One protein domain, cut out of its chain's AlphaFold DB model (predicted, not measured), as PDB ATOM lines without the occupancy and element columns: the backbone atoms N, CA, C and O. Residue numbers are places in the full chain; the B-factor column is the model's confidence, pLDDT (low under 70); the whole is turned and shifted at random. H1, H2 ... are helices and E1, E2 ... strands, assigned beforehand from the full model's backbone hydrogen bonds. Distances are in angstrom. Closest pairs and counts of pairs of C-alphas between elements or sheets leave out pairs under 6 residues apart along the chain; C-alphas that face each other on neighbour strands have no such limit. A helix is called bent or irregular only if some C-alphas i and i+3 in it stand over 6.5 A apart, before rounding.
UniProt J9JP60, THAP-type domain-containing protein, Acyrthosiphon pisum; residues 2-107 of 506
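What this domain is: This is residues 2 to 107 of the 506 residues of the protein "THAP-type domain-containing protein" of Acyrthosiphon pisum (UniProt J9JP60). Look for little regular structure: a body of loops holds a tiny sheet, E1 and E2, and the helix H1, while residues 92 to 107 stick out as a tail ending in H2 and make much of the length. The 106 printed residues follow the order E1, H1, E2, H2; the sheet is antiparallel. The class is mostly helix, but named elements hold only 30 residues. The whole is loose, with radius of gyration of the C-alphas 16.5 A and spans of 52 by 33 by 31 A.

How they stand to each other: Start at E1, residues 25 to 27, and E2, residues 62 to 64, antiparallel neighbours at 148 degrees; N 26 and O 63 are within hydrogen-bond range at 2.8 A. A tight link leads from E1 to H1, residues 32 to 45, which is irregular: C-alphas 33 and 36 are 7.3 A apart. H2, residues 98 to 107, is apart from E1 and H1. Every O i to N i+4 pair is within range in H2, 8 of 10 in H1.

Where its parts are: Find C-alpha 25 at (30.848, -26.856, -24.229); E1 spans 6.8 A and E2 6.5 A. From C-alpha 32 at (48.294, -20.276, -34.429) H1 runs 20.8 A. H2 runs 13.9 A to C-alpha 107 at (35.995, -68.220, -46.905).

The domain as a whole: The C-alphas of Ser 2 and Arg 107, the two farthest apart, are 55.2 A apart. The printed part has no cut. The links H1 to E2 and E2 to H2 are long. Look for pLDDT under 70 at 23 residues, among them 90 to 107.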
ATOM      1  N   SER A   2      20.680 -17.487 -27.455       49.69
ATOM      2  CA  SER A   2      21.173 -18.289 -28.593       49.69
ATOM      3  C   SER A   2      21.046 -19.805 -28.373       49.69
ATOM      4  O   SER A   2      21.597 -20.310 -27.393       49.69
ATOM      5  N   ASN A   3      20.444 -20.527 -29.327       60.47
ATOM      6  CA  ASN A   3      20.448 -21.998 -29.410       60.47
ATOM      7  C   ASN A   3      21.849 -22.537 -29.774       60.47
ATOM      8  O   ASN A   3      22.077 -23.069 -30.855       60.47
ATOM      9  N   ARG A   4      22.821 -22.380 -28.868       73.75
ATOM     10  CA  ARG A   4      24.143 -23.009 -29.003       73.75
ATOM     11  C   ARG A   4      24.004 -24.507 -28.715       73.75
ATOM     12  O   ARG A   4      23.597 -24.895 -27.615       73.75
ATOM     13  N   MET A   5      24.327 -25.320 -29.714       83.75
ATOM     14  CA  MET A   5      24.234 -26.783 -29.701       83.75
ATOM     15  C   MET A   5      25.586 -27.428 -30.020       83.75
ATOM     16  O   MET A   5      26.489 -26.762 -30.533       83.75
ATOM     17  N   CYS A   6      25.728 -28.717 -29.715       87.50
ATOM     18  CA  CYS A   6      26.886 -29.498 -30.139       87.50
ATOM     19  C   CYS A   6      26.930 -29.626 -31.675       87.50
ATOM     20  O   CYS A   6      25.895 -29.794 -32.314       87.50
ATOM     21  N   CYS A   7      28.120 -29.569 -32.279       87.31
ATOM     22  CA  CYS A   7      28.299 -29.716 -33.728       87.31
ATOM     23  C   CYS A   7      28.442 -31.173 -34.208       87.31
ATOM     24  O   CYS A   7      28.501 -31.406 -35.418       87.31
ATOM     25  N   VAL A   8      28.517 -32.136 -33.284       86.31
ATOM     26  CA  VAL A   8      28.539 -33.577 -33.582       86.31
ATOM     27  C   VAL A   8      27.156 -34.012 -34.073       86.31
ATOM     28  O   VAL A   8      26.152 -33.694 -33.438       86.31
ATOM     29  N   VAL A   9      27.101 -34.734 -35.196       82.94
ATOM     30  CA  VAL A   9      25.841 -35.248 -35.763       82.94
ATOM     31  C   VAL A   9      25.183 -36.190 -34.753       82.94
ATOM     32  O   VAL A   9      25.877 -36.934 -34.065       82.94
ATOM     33  N   ASP A  10      23.854 -36.126 -34.636       81.75
ATOM     34  CA  ASP A  10      23.050 -36.909 -33.680       81.75
ATOM     35  C   ASP A  10      23.307 -36.583 -32.185       81.75
ATOM     36  O   ASP A  10      22.733 -37.185 -31.275       81.75
ATOM     37  N   CYS A  11      24.121 -35.560 -31.888       84.19
ATOM     38  CA  CYS A  11      24.251 -35.031 -30.533       84.19
ATOM     39  C   CYS A  11      23.183 -33.967 -30.240       84.19
ATOM     40  O   CYS A  11      23.288 -32.809 -30.642       84.19
ATOM     41  N   HIS A  12      22.201 -34.337 -29.424       83.44
ATOM     42  CA  HIS A  12      21.086 -33.474 -29.032       83.44
ATOM     43  C   HIS A  12      21.412 -32.512 -27.865       83.44
ATOM     44  O   HIS A  12      20.518 -31.859 -27.320       83.44
ATOM     45  N   ASN A  13      22.681 -32.400 -27.450       85.19
ATOM     46  CA  ASN A  13      23.086 -31.542 -26.332       85.19
ATOM     47  C   ASN A  13      23.105 -30.056 -26.725       85.19
ATOM     48  O   ASN A  13      23.823 -29.621 -27.628       85.19
ATOM     49  N   THR A  14      22.359 -29.257 -25.966       84.25
ATOM     50  CA  THR A  14      22.259 -27.796 -26.074       84.25
ATOM     51  C   THR A  14      22.471 -27.158 -24.704       84.25
ATOM     52  O   THR A  14      22.229 -27.784 -23.669       84.25
ATOM     53  N   TYR A  15      22.840 -25.877 -24.666       80.94
ATOM     54  CA  TYR A  15      22.925 -25.129 -23.400       80.94
ATOM     55  C   TYR A  15      21.601 -25.105 -22.606       80.94
ATOM     56  O   TYR A  15      21.616 -24.894 -21.396       80.94
ATOM     57  N   ARG A  16      20.449 -25.319 -23.266       81.12
ATOM     58  CA  ARG A  16      19.123 -25.298 -22.630       81.12
ATOM     59  C   ARG A  16      18.777 -26.621 -21.941       81.12
ATOM     60  O   ARG A  16      18.315 -26.590 -20.807       81.12
ATOM     61  N   ASN A  17      19.007 -27.768 -22.589       82.12
ATOM     62  CA  ASN A  17      18.620 -29.090 -22.057       82.12
ATOM     63  C   ASN A  17      19.690 -29.767 -21.171       82.12
ATOM     64  O   ASN A  17      19.380 -30.747 -20.482       82.12
ATOM     65  N   THR A  18      20.915 -29.228 -21.149       80.69
ATOM     66  CA  THR A  18      22.019 -29.672 -20.275       80.69
ATOM     67  C   THR A  18      22.282 -28.754 -19.072       80.69
ATOM     68  O   THR A  18      23.159 -29.049 -18.256       80.69
ATOM     69  N   LYS A  19      21.513 -27.666 -18.905       75.31
ATOM     70  CA  LYS A  19      21.631 -26.754 -17.755       75.31
ATOM     71  C   LYS A  19      21.468 -27.538 -16.443       75.31
ATOM     72  O   LYS A  19      20.449 -28.187 -16.237       75.31
ATOM     73  N   GLY A  20      22.487 -27.497 -15.581       72.19
ATOM     74  CA  GLY A  20      22.528 -28.243 -14.314       72.19
ATOM     75  C   GLY A  20      22.987 -29.709 -14.409       72.19
ATOM     76  O   GLY A  20      23.154 -30.339 -13.376       72.19
ATOM     77  N   LYS A  21      23.252 -30.253 -15.608       76.62
ATOM     78  CA  LYS A  21      23.636 -31.669 -15.818       76.62
ATOM     79  C   LYS A  21      25.149 -31.907 -15.976       76.62
ATOM     80  O   LYS A  21      25.556 -32.926 -16.518       76.62
ATOM     81  N   GLY A  22      25.988 -30.950 -15.575       79.31
ATOM     82  CA  GLY A  22      27.455 -31.087 -15.603       79.31
ATOM     83  C   GLY A  22      28.127 -31.087 -16.988       79.31
ATOM     84  O   GLY A  22      29.340 -31.261 -17.062       79.31
ATOM     85  N   VAL A  23      27.387 -30.868 -18.082       85.31
ATOM     86  CA  VAL A  23      27.952 -30.823 -19.444       85.31
ATOM     87  C   VAL A  23      28.518 -29.435 -19.743       85.31
ATOM     88  O   VAL A  23      27.806 -28.432 -19.659       85.31
ATOM     89  N   THR A  24      29.787 -29.369 -20.142       87.56
ATOM     90  CA  THR A  24      30.434 -28.137 -20.625       87.56
ATOM     91  C   THR A  24      30.536 -28.145 -22.152       87.56
ATOM     92  O   THR A  24      30.483 -29.200 -22.780       87.56
ATOM     93  N   PHE A  25      30.660 -26.975 -22.779       88.94
ATOM     94  CA  PHE A  25      30.848 -26.856 -24.229       88.94
ATOM     95  C   PHE A  25      32.189 -26.186 -24.518       88.94
ATOM     96  O   PHE A  25      32.493 -25.131 -23.960       88.94
ATOM     97  N   TYR A  26      32.971 -26.796 -25.403       89.62
ATOM     98  CA  TYR A  26      34.295 -26.340 -25.801       89.62
ATOM     99  C   TYR A  26      34.255 -25.747 -27.212       89.62
ATOM    100  O   TYR A  26      33.683 -26.336 -28.131       89.62
ATOM    101  N   THR A  27      34.881 -24.585 -27.388       89.38
ATOM    102  CA  THR A  27      35.180 -24.005 -28.704       89.38
ATOM    103  C   THR A  27      36.354 -24.729 -29.349       89.38
ATOM    104  O   THR A  27      37.266 -25.172 -28.651       89.38
ATOM    105  N   PHE A  28      36.380 -24.782 -30.680       89.25
ATOM    106  CA  PHE A  28      37.557 -25.258 -31.406       89.25
ATOM    107  C   PHE A  28      38.788 -24.383 -31.095       89.25
ATOM    108  O   PHE A  28      38.642 -23.157 -31.009       89.25
ATOM    109  N   PRO A  29      39.993 -24.969 -30.961       86.56
ATOM    110  CA  PRO A  29      41.218 -24.202 -30.753       86.56
ATOM    111  C   PRO A  29      41.474 -23.220 -31.904       86.56
ATOM    112  O   PRO A  29      41.334 -23.575 -33.078       86.56
ATOM    113  N   SER A  30      41.819 -21.976 -31.566       79.00
ATOM    114  CA  SER A  30      41.882 -20.855 -32.517       79.00
ATOM    115  C   SER A  30      43.254 -20.185 -32.624       79.00
ATOM    116  O   SER A  30      43.477 -19.412 -33.557       79.00
ATOM    117  N   LYS A  31      44.192 -20.471 -31.712       83.44
ATOM    118  CA  LYS A  31      45.541 -19.886 -31.741       83.44
ATOM    119  C   LYS A  31      46.406 -20.538 -32.821       83.44
ATOM    120  O   LYS A  31      46.273 -21.733 -33.074       83.44
ATOM    121  N   LYS A  32      47.366 -19.786 -33.385       76.12
ATOM    122  CA  LYS A  32      48.294 -20.276 -34.429       76.12
ATOM    123  C   LYS A  32      48.976 -21.607 -34.053       76.12
ATOM    124  O   LYS A  32      48.922 -22.548 -34.833       76.12
ATOM    125  N   HIS A  33      49.512 -21.736 -32.836       79.31
ATOM    126  CA  HIS A  33      50.165 -22.974 -32.375       79.31
ATOM    127  C   HIS A  33      49.193 -24.139 -32.080       79.31
ATOM    128  O   HIS A  33      49.602 -25.297 -32.074       79.31
ATOM    129  N   GLU A  34      47.898 -23.870 -31.878       79.56
ATOM    130  CA  GLU A  34      46.870 -24.885 -31.588       79.56
ATOM    131  C   GLU A  34      46.154 -25.390 -32.863       79.56
ATOM    132  O   GLU A  34      45.287 -26.263 -32.788       79.56
ATOM    133  N   GLN A  35      46.514 -24.890 -34.056       82.19
ATOM    134  CA  GLN A  35      45.876 -25.272 -35.327       82.19
ATOM    135  C   GLN A  35      45.962 -26.776 -35.627       82.19
ATOM    136  O   GLN A  35      45.030 -27.346 -36.198       82.19
ATOM    137  N   HIS A  36      47.037 -27.447 -35.203       82.75
ATOM    138  CA  HIS A  36      47.163 -28.901 -35.324       82.75
ATOM    139  C   HIS A  36      46.081 -29.637 -34.506       82.75
ATOM    140  O   HIS A  36      45.475 -30.591 -34.994       82.75
ATOM    141  N   ILE A  37      45.746 -29.135 -33.310       83.44
ATOM    142  CA  ILE A  37      44.670 -29.660 -32.454       83.44
ATOM    143  C   ILE A  37      43.308 -29.440 -33.125       83.44
ATOM    144  O   ILE A  37      42.487 -30.358 -33.163       83.44
ATOM    145  N   LYS A  38      43.086 -28.264 -33.738       86.56
ATOM    146  CA  LYS A  38      41.876 -27.988 -34.537       86.56
ATOM    147  C   LYS A  38      41.707 -29.019 -35.664       86.56
ATOM    148  O   LYS A  38      40.628 -29.598 -35.785       86.56
ATOM    149  N   LYS A  39      42.765 -29.300 -36.440       85.00
ATOM    150  CA  LYS A  39      42.751 -30.331 -37.502       85.00
ATOM    151  C   LYS A  39      42.424 -31.727 -36.945       85.00
ATOM    152  O   LYS A  39      41.615 -32.442 -37.536       85.00
ATOM    153  N   LEU A  40      42.983 -32.101 -35.789       85.38
ATOM    154  CA  LEU A  40      42.683 -33.376 -35.121       85.38
ATOM    155  C   LEU A  40      41.213 -33.486 -34.682       85.38
ATOM    156  O   LEU A  40      40.601 -34.532 -34.890       85.38
ATOM    157  N   TRP A  41      40.623 -32.421 -34.131       88.38
ATOM    158  CA  TRP A  41      39.210 -32.411 -33.730       88.38
ATOM    159  C   TRP A  41      38.271 -32.556 -34.934       88.38
ATOM    160  O   TRP A  41      37.334 -33.349 -34.877       88.38
ATOM    161  N   ILE A  42      38.546 -31.866 -36.046       85.69
ATOM    162  CA  ILE A  42      37.774 -32.007 -37.296       85.69
ATOM    163  C   ILE A  42      37.854 -33.456 -37.813       85.69
ATOM    164  O   ILE A  42      36.828 -34.091 -38.064       85.69
ATOM    165  N   ARG A  43      39.069 -34.023 -37.878       84.44
ATOM    166  CA  ARG A  43      39.315 -35.410 -38.314       84.44
ATOM    167  C   ARG A  43      38.693 -36.468 -37.392       84.44
ATOM    168  O   ARG A  43      38.414 -37.578 -37.849       84.44
ATOM    169  N   ALA A  44      38.489 -36.154 -36.115       84.12
ATOM    170  CA  ALA A  44      37.775 -37.015 -35.177       84.12
ATOM    171  C   ALA A  44      36.252 -36.948 -35.383       84.12
ATOM    172  O   ALA A  44      35.602 -37.988 -35.409       84.12
ATOM    173  N   ILE A  45      35.705 -35.746 -35.597       83.38
ATOM    174  CA  ILE A  45      34.263 -35.505 -35.763       83.38
ATOM    175  C   ILE A  45      33.723 -36.042 -37.097       83.38
ATOM    176  O   ILE A  45      32.544 -36.371 -37.153       83.38
ATOM    177  N   ARG A  46      34.548 -36.138 -38.156       79.62
ATOM    178  CA  ARG A  46      34.219 -36.785 -39.454       79.62
ATOM    179  C   ARG A  46      32.845 -36.413 -40.029       79.62
ATOM    180  O   ARG A  46      32.155 -37.249 -40.608       79.62
ATOM    181  N   ARG A  47      32.425 -35.167 -39.825       81.81
ATOM    182  CA  ARG A  47      31.156 -34.665 -40.342       81.81
ATOM    183  C   ARG A  47      31.319 -34.322 -41.823       81.81
ATOM    184  O   ARG A  47      32.338 -33.764 -42.223       81.81
ATOM    185  N   VAL A  48      30.296 -34.643 -42.600       79.12
ATOM    186  CA  VAL A  48      30.111 -34.182 -43.977       79.12
ATOM    187  C   VAL A  48      28.910 -33.240 -44.029       79.12
ATOM    188  O   VAL A  48      28.048 -33.274 -43.143       79.12
ATOM    189  N   ASN A  49      28.889 -32.372 -45.031       78.06
ATOM    190  CA  ASN A  49      27.731 -31.559 -45.378       78.06
ATOM    191  C   ASN A  49      26.680 -32.417 -46.099       78.06
ATOM    192  O   ASN A  49      26.974 -33.519 -46.560       78.06
ATOM    193  N   GLU A  50      25.461 -31.895 -46.239       72.94
ATOM    194  CA  GLU A  50      24.378 -32.551 -46.995       72.94
ATOM    195  C   GLU A  50      24.773 -32.793 -48.467       72.94
ATOM    196  O   GLU A  50      24.394 -33.802 -49.053       72.94
ATOM    197  N   ASN A  51      25.652 -31.943 -49.008       70.75
ATOM    198  CA  ASN A  51      26.225 -32.042 -50.354       70.75
ATOM    199  C   ASN A  51      27.376 -33.073 -50.473       70.75
ATOM    200  O   ASN A  51      28.040 -33.132 -51.503       70.75
ATOM    201  N   GLY A  52      27.688 -33.835 -49.418       67.50
ATOM    202  CA  GLY A  52      28.770 -34.834 -49.397       67.50
ATOM    203  C   GLY A  52      30.184 -34.291 -49.139       67.50
ATOM    204  O   GLY A  52      31.084 -35.065 -48.812       67.50
ATOM    205  N   GLU A  53      30.392 -32.975 -49.220       75.44
ATOM    206  CA  GLU A  53      31.686 -32.332 -48.948       75.44
ATOM    207  C   GLU A  53      32.106 -32.397 -47.460       75.44
ATOM    208  O   GLU A  53      31.247 -32.472 -46.573       75.44
ATOM    209  N   PRO A  54      33.415 -32.315 -47.140       75.69
ATOM    210  CA  PRO A  54      33.897 -32.225 -45.760       75.69
ATOM    211  C   PRO A  54      33.341 -31.000 -45.016       75.69
ATOM    212  O   PRO A  54      33.395 -29.877 -45.510       75.69
ATOM    213  N   TRP A  55      32.844 -31.192 -43.791       86.12
ATOM    214  CA  TRP A  55      32.350 -30.088 -42.961       86.12
ATOM    215  C   TRP A  55      33.486 -29.365 -42.222       86.12
ATOM    216  O   TRP A  55      34.311 -30.004 -41.561       86.12
ATOM    217  N   GLU A  56      33.459 -28.029 -42.232       83.75
ATOM    218  CA  GLU A  56      34.378 -27.185 -41.462       83.75
ATOM    219  C   GLU A  56      33.700 -26.445 -40.286       83.75
ATOM    220  O   GLU A  56      32.571 -25.960 -40.405       83.75
ATOM    221  N   PRO A  57      34.390 -26.290 -39.136       85.94
ATOM    222  CA  PRO A  57      33.859 -25.590 -37.973       85.94
ATOM    223  C   PRO A  57      33.945 -24.065 -38.116       85.94
ATOM    224  O   PRO A  57      35.031 -23.478 -38.194       85.94
ATOM    225  N   ILE A  58      32.784 -23.417 -38.025       82.94
ATOM    226  CA  ILE A  58      32.627 -21.959 -37.952       82.94
ATOM    227  C   ILE A  58      32.846 -21.436 -36.520       82.94
ATOM    228  O   ILE A  58      32.900 -22.199 -35.556       82.94
ATOM    229  N   ARG A  59      32.936 -20.107 -36.341       79.81
ATOM    230  CA  ARG A  59      33.207 -19.463 -35.030       79.81
ATOM    231  C   ARG A  59      32.200 -19.814 -33.919       79.81
ATOM    232  O   ARG A  59      32.524 -19.670 -32.745       79.81
ATOM    233  N   SER A  60      30.991 -20.250 -34.273       80.38
ATOM    234  CA  SER A  60      29.936 -20.686 -33.347       80.38
ATOM    235  C   SER A  60      29.875 -22.205 -33.130       80.38
ATOM    236  O   SER A  60      29.050 -22.662 -32.338       80.38
ATOM    237  N   SER A  61      30.720 -22.996 -33.801       87.00
ATOM    238  CA  SER A  61      30.773 -24.453 -33.638       87.00
ATOM    239  C   SER A  61      31.383 -24.844 -32.290       87.00
ATOM    240  O   SER A  61      32.427 -24.334 -31.883       87.00
ATOM    241  N   LEU A  62      30.716 -25.766 -31.595       90.44
ATOM    242  CA  LEU A  62      31.021 -26.158 -30.220       90.44
ATOM    243  C   LEU A  62      30.930 -27.676 -30.070       90.44
ATOM    244  O   LEU A  62      30.009 -28.292 -30.600       90.44
ATOM    245  N   VAL A  63      31.830 -28.270 -29.289       90.44
ATOM    246  CA  VAL A  63      31.782 -29.695 -28.928       90.44
ATOM    247  C   VAL A  63      31.424 -29.808 -27.450       90.44
ATOM    248  O   VAL A  63      32.091 -29.221 -26.600       90.44
ATOM    249  N   CYS A  64      30.356 -30.537 -27.127       89.44
ATOM    250  CA  CYS A  64      29.962 -30.754 -25.736       89.44
ATOM    251  C   CYS A  64      30.826 -31.827 -25.051       89.44
ATOM    252  O   CYS A  64      31.429 -32.685 -25.701       89.44
ATOM    253  N   SER A  65      30.909 -31.770 -23.724       90.06
ATOM    254  CA  SER A  65      31.920 -32.507 -22.971       90.06
ATOM    255  C   SER A  65      31.720 -34.023 -22.952       90.06
ATOM    256  O   SER A  65      32.698 -34.743 -22.769       90.06
ATOM    257  N   SER A  66      30.513 -34.515 -23.253       86.44
ATOM    258  CA  SER A  66      30.205 -35.950 -23.375       86.44
ATOM    259  C   SER A  66      30.913 -36.659 -24.534       86.44
ATOM    260  O   SER A  66      30.878 -37.882 -24.608       86.44
ATOM    261  N   HIS A  67      31.557 -35.918 -25.444       88.38
ATOM    262  CA  HIS A  67      32.390 -36.503 -26.500       88.38
ATOM    263  C   HIS A  67      33.829 -36.804 -26.049       88.38
ATOM    264  O   HIS A  67      34.593 -37.408 -26.802       88.38
ATOM    265  N   PHE A  68      34.203 -36.408 -24.829       87.94
ATOM    266  CA  PHE A  68      35.530 -36.608 -24.247       87.94
ATOM    267  C   PHE A  68      35.465 -37.615 -23.097       87.94
ATOM    268  O   PHE A  68      34.504 -37.634 -22.322       87.94
ATOM    269  N   VAL A  69      36.516 -38.423 -22.941       81.06
ATOM    270  CA  VAL A  69      36.626 -39.378 -21.828       81.06
ATOM    271  C   VAL A  69      36.522 -38.631 -20.489       81.06
ATOM    272  O   VAL A  69      37.090 -37.548 -20.324       81.06
ATOM    273  N   ASN A  70      35.765 -39.190 -19.541       80.69
ATOM    274  CA  ASN A  70      35.410 -38.577 -18.252       80.69
ATOM    275  C   ASN A  70      34.629 -37.245 -18.350       80.69
ATOM    276  O   ASN A  70      34.690 -36.427 -17.434       80.69
ATOM    277  N   ASN A  71      33.882 -37.019 -19.441       83.44
ATOM    278  CA  ASN A  71      33.030 -35.838 -19.654       83.44
ATOM    279  C   ASN A  71      33.767 -34.484 -19.546       83.44
ATOM    280  O   ASN A  71      33.160 -33.476 -19.172       83.44
ATOM    281  N   LYS A  72      35.072 -34.437 -19.849       85.38
ATOM    282  CA  LYS A  72      35.911 -33.235 -19.708       85.38
ATOM    283  C   LYS A  72      37.062 -33.242 -20.711       85.38
ATOM    284  O   LYS A  72      37.815 -34.205 -20.764       85.38
ATOM    285  N   CYS A  73      37.256 -32.148 -21.446       84.50
ATOM    286  CA  CYS A  73      38.436 -31.978 -22.299       84.50
ATOM    287  C   CYS A  73      39.702 -31.790 -21.446       84.50
ATOM    288  O   CYS A  73      39.723 -30.962 -20.529       84.50
ATOM    289  N   SER A  74      40.767 -32.520 -21.774       82.00
ATOM    290  CA  SER A  74      42.101 -32.327 -21.198       82.00
ATOM    291  C   SER A  74      42.936 -31.359 -22.038       82.00
ATOM    292  O   SER A  74      42.715 -31.220 -23.239       82.00
ATOM    293  N   LYS A  75      43.914 -30.703 -21.403       76.38
ATOM    294  CA  LYS A  75      44.959 -29.913 -22.081       76.38
ATOM    295  C   LYS A  75      46.241 -30.713 -22.341       76.38
ATOM    296  O   LYS A  75      47.085 -30.242 -23.090       76.38
ATOM    297  N   ASP A  76      46.395 -31.882 -21.719       71.81
ATOM    298  CA  ASP A  76      47.552 -32.764 -21.913       71.81
ATOM    299  C   ASP A  76      47.385 -33.587 -23.205       71.81
ATOM    300  O   ASP A  76      46.450 -34.393 -23.262       71.81
ATOM    301  N   PRO A  77      48.282 -33.458 -24.206       73.31
ATOM    302  CA  PRO A  77      48.246 -34.238 -25.446       73.31
ATOM    303  C   PRO A  77      48.300 -35.761 -25.267       73.31
ATOM    304  O   PRO A  77      47.941 -36.493 -26.189       73.31
ATOM    305  N   LYS A  78      48.751 -36.260 -24.108       64.12
ATOM    306  CA  LYS A  78      48.785 -37.698 -23.788       64.12
ATOM    307  C   LYS A  78      47.457 -38.229 -23.246       64.12
ATOM    308  O   LYS A  78      47.278 -39.443 -23.155       64.12
ATOM    309  N   SER A  79      46.533 -37.351 -22.867       68.75
ATOM    310  CA  SER A  79      45.253 -37.743 -22.288       68.75
ATOM    311  C   SER A  79      44.296 -38.285 -23.361       68.75
ATOM    312  O   SER A  79      44.127 -37.641 -24.399       68.75
ATOM    313  N   PRO A  80      43.564 -39.389 -23.110       73.44
ATOM    314  CA  PRO A  80      42.511 -39.855 -24.019       73.44
ATOM    315  C   PRO A  80      41.343 -38.855 -24.146       73.44
ATOM    316  O   PRO A  80      40.517 -38.985 -25.046       73.44
ATOM    317  N   SER A  81      41.294 -37.838 -23.277       79.62
ATOM    318  CA  SER A  81      40.346 -36.721 -23.317       79.62
ATOM    319  C   SER A  81      40.882 -35.466 -24.029       79.62
ATOM    320  O   SER A  81      40.285 -34.400 -23.898       79.62
ATOM    321  N   PHE A  82      42.019 -35.532 -24.730       79.31
ATOM    322  CA  PHE A  82      42.587 -34.398 -25.486       79.31
ATOM    323  C   PHE A  82      41.858 -34.119 -26.814       79.31
ATOM    324  O   PHE A  82      41.811 -32.990 -27.306       79.31
ATOM    325  N   ILE A  83      41.266 -35.162 -27.395       86.06
ATOM    326  CA  ILE A  83      40.442 -35.107 -28.606       86.06
ATOM    327  C   ILE A  83      39.073 -35.738 -28.316       86.06
ATOM    328  O   ILE A  83      38.990 -36.620 -27.455       86.06
ATOM    329  N   PRO A  84      37.995 -35.317 -29.000       86.00
ATOM    330  CA  PRO A  84      36.713 -35.994 -28.879       86.00
ATOM    331  C   PRO A  84      36.819 -37.397 -29.494       86.00
ATOM    332  O   PRO A  84      37.300 -37.556 -30.614       86.00
ATOM    333  N   THR A  85      36.400 -38.415 -28.748       83.88
ATOM    334  CA  THR A  85      36.524 -39.842 -29.109       83.88
ATOM    335  C   THR A  85      35.221 -40.625 -28.946       83.88
ATOM    336  O   THR A  85      35.093 -41.712 -29.508       83.88
ATOM    337  N   ILE A  86      34.241 -40.081 -28.220       82.31
ATOM    338  CA  ILE A  86      32.948 -40.718 -27.952       82.31
ATOM    339  C   ILE A  86      31.906 -40.130 -28.912       82.31
ATOM    340  O   ILE A  86      31.551 -38.957 -28.801       82.31
ATOM    341  N   PHE A  87      31.401 -40.932 -29.853       86.12
ATOM    342  CA  PHE A  87      30.474 -40.493 -30.905       86.12
ATOM    343  C   PHE A  87      29.236 -41.410 -31.019       86.12
ATOM    344  O   PHE A  87      29.358 -42.605 -30.729       86.12
ATOM    345  N   PRO A  88      28.064 -40.885 -31.446       79.75
ATOM    346  CA  PRO A  88      26.853 -41.681 -31.693       79.75
ATOM    347  C   PRO A  88      27.026 -42.805 -32.728       79.75
ATOM    348  O   PRO A  88      27.932 -42.769 -33.562       79.75
ATOM    349  N   GLU A  89      26.114 -43.783 -32.717       71.69
ATOM    350  CA  GLU A  89      26.155 -44.983 -33.577       71.69
ATOM    351  C   GLU A  89      26.177 -44.683 -35.086       71.69
ATOM    352  O   GLU A  89      26.721 -45.472 -35.862       71.69
ATOM    353  N   ILE A  90      25.676 -43.519 -35.521       67.69
ATOM    354  CA  ILE A  90      25.777 -43.071 -36.922       67.69
ATOM    355  C   ILE A  90      27.243 -43.045 -37.393       67.69
ATOM    356  O   ILE A  90      27.531 -43.423 -38.525       67.69
ATOM    357  N   TYR A  91      28.189 -42.721 -36.506       67.38
ATOM    358  CA  TYR A  91      29.627 -42.743 -36.792       67.38
ATOM    359  C   TYR A  91      30.271 -44.137 -36.710       67.38
ATOM    360  O   TYR A  91      31.414 -44.309 -37.141       67.38
ATOM    361  N   LYS A  92      29.565 -45.139 -36.169       62.12
ATOM    362  CA  LYS A  92      30.013 -46.542 -36.132       62.12
ATOM    363  C   LYS A  92      29.526 -47.356 -37.333       62.12
ATOM    364  O   LYS A  92      30.098 -48.415 -37.605       62.12
ATOM    365  N   LYS A  93      28.545 -46.857 -38.098       49.88
ATOM    366  CA  LYS A  93      28.149 -47.424 -39.396       49.88
ATOM    367  C   LYS A  93      29.289 -47.308 -40.417       49.88
ATOM    368  O   LYS A  93      29.340 -46.388 -41.228       49.88
ATOM    369  N   LYS A  94      30.177 -48.306 -40.439       47.72
ATOM    370  CA  LYS A  94      30.849 -48.688 -41.687       47.72
ATOM    371  C   LYS A  94      29.760 -49.040 -42.697       47.72
ATOM    372  O   LYS A  94      28.859 -49.807 -42.357       47.72
ATOM    373  N   SER A  95      29.858 -48.532 -43.922       46.47
ATOM    374  CA  SER A  95      29.054 -49.047 -45.027       46.47
ATOM    375  C   SER A  95      29.275 -50.560 -45.123       46.47
ATOM    376  O   SER A  95      30.412 -51.039 -45.182       46.47
ATOM    377  N   SER A  96      28.188 -51.327 -45.055       41.81
ATOM    378  CA  SER A  96      28.225 -52.783 -45.138       41.81
ATOM    379  C   SER A  96      28.588 -53.180 -46.562       41.81
ATOM    380  O   SER A  96      27.730 -53.331 -47.428       41.81
ATOM    381  N   ASN A  97      29.888 -53.328 -46.813       50.56
ATOM    382  CA  ASN A  97      30.396 -53.854 -48.069       50.56
ATOM    383  C   ASN A  97      29.954 -55.325 -48.185       50.56
ATOM    384  O   ASN A  97      30.635 -56.231 -47.699       50.56
ATOM    385  N   HIS A  98      28.788 -55.542 -48.805       46.31
ATOM    386  CA  HIS A  98      28.207 -56.866 -49.027       46.31
ATOM    387  C   HIS A  98      29.191 -57.788 -49.751       46.31
ATOM    388  O   HIS A  98      29.306 -58.950 -49.384       46.31
ATOM    389  N   HIS A  99      29.999 -57.265 -50.679       51.69
ATOM    390  CA  HIS A  99      31.070 -58.026 -51.324       51.69
ATOM    391  C   HIS A  99      32.096 -58.576 -50.321       51.69
ATOM    392  O   HIS A  99      32.482 -59.741 -50.416       51.69
ATOM    393  N   GLN A 100      32.510 -57.786 -49.321       50.69
ATOM    394  CA  GLN A 100      33.393 -58.268 -48.254       50.69
ATOM    395  C   GLN A 100      32.699 -59.243 -47.298       50.69
ATOM    396  O   GLN A 100      33.353 -60.196 -46.878       50.69
ATOM    397  N   GLN A 101      31.418 -59.053 -46.960       45.88
ATOM    398  CA  GLN A 101      30.673 -60.019 -46.138       45.88
ATOM    399  C   GLN A 101      30.496 -61.357 -46.865       45.88
ATOM    400  O   GLN A 101      30.880 -62.386 -46.315       45.88
ATOM    401  N   THR A 102      30.046 -61.347 -48.121       54.59
ATOM    402  CA  THR A 102      29.923 -62.543 -48.970       54.59
ATOM    403  C   THR A 102      31.274 -63.229 -49.169       54.59
ATOM    404  O   THR A 102      31.370 -64.446 -49.036       54.59
ATOM    405  N   ALA A 103      32.357 -62.474 -49.394       63.59
ATOM    406  CA  ALA A 103      33.705 -63.042 -49.465       63.59
ATOM    407  C   ALA A 103      34.198 -63.605 -48.118       63.59
ATOM    408  O   ALA A 103      35.035 -64.501 -48.097       63.59
ATOM    409  N   ARG A 104      33.721 -63.092 -46.976       57.88
ATOM    410  CA  ARG A 104      34.054 -63.636 -45.650       57.88
ATOM    411  C   ARG A 104      33.259 -64.908 -45.356       57.88
ATOM    412  O   ARG A 104      33.861 -65.860 -44.882       57.88
ATOM    413  N   TYR A 105      31.976 -64.937 -45.712       62.38
ATOM    414  CA  TYR A 105      31.115 -66.117 -45.626       62.38
ATOM    415  C   TYR A 105      31.650 -67.267 -46.489       62.38
ATOM    416  O   TYR A 105      31.933 -68.333 -45.950       62.38
ATOM    417  N   LYS A 106      31.937 -67.020 -47.778       63.72
ATOM    418  CA  LYS A 106      32.551 -68.022 -48.671       63.72
ATOM    419  C   LYS A 106      33.860 -68.582 -48.098       63.72
ATOM    420  O   LYS A 106      34.022 -69.789 -48.028       63.72
ATOM    421  N   ARG A 107      34.760 -67.740 -47.568       69.44
ATOM    422  CA  ARG A 107      35.995 -68.220 -46.905       69.44
ATOM    423  C   ARG A 107      35.748 -69.073 -45.649       69.44
ATOM    424  O   ARG A 107      36.626 -69.854 -45.296       69.44
TER     425      ARG A 107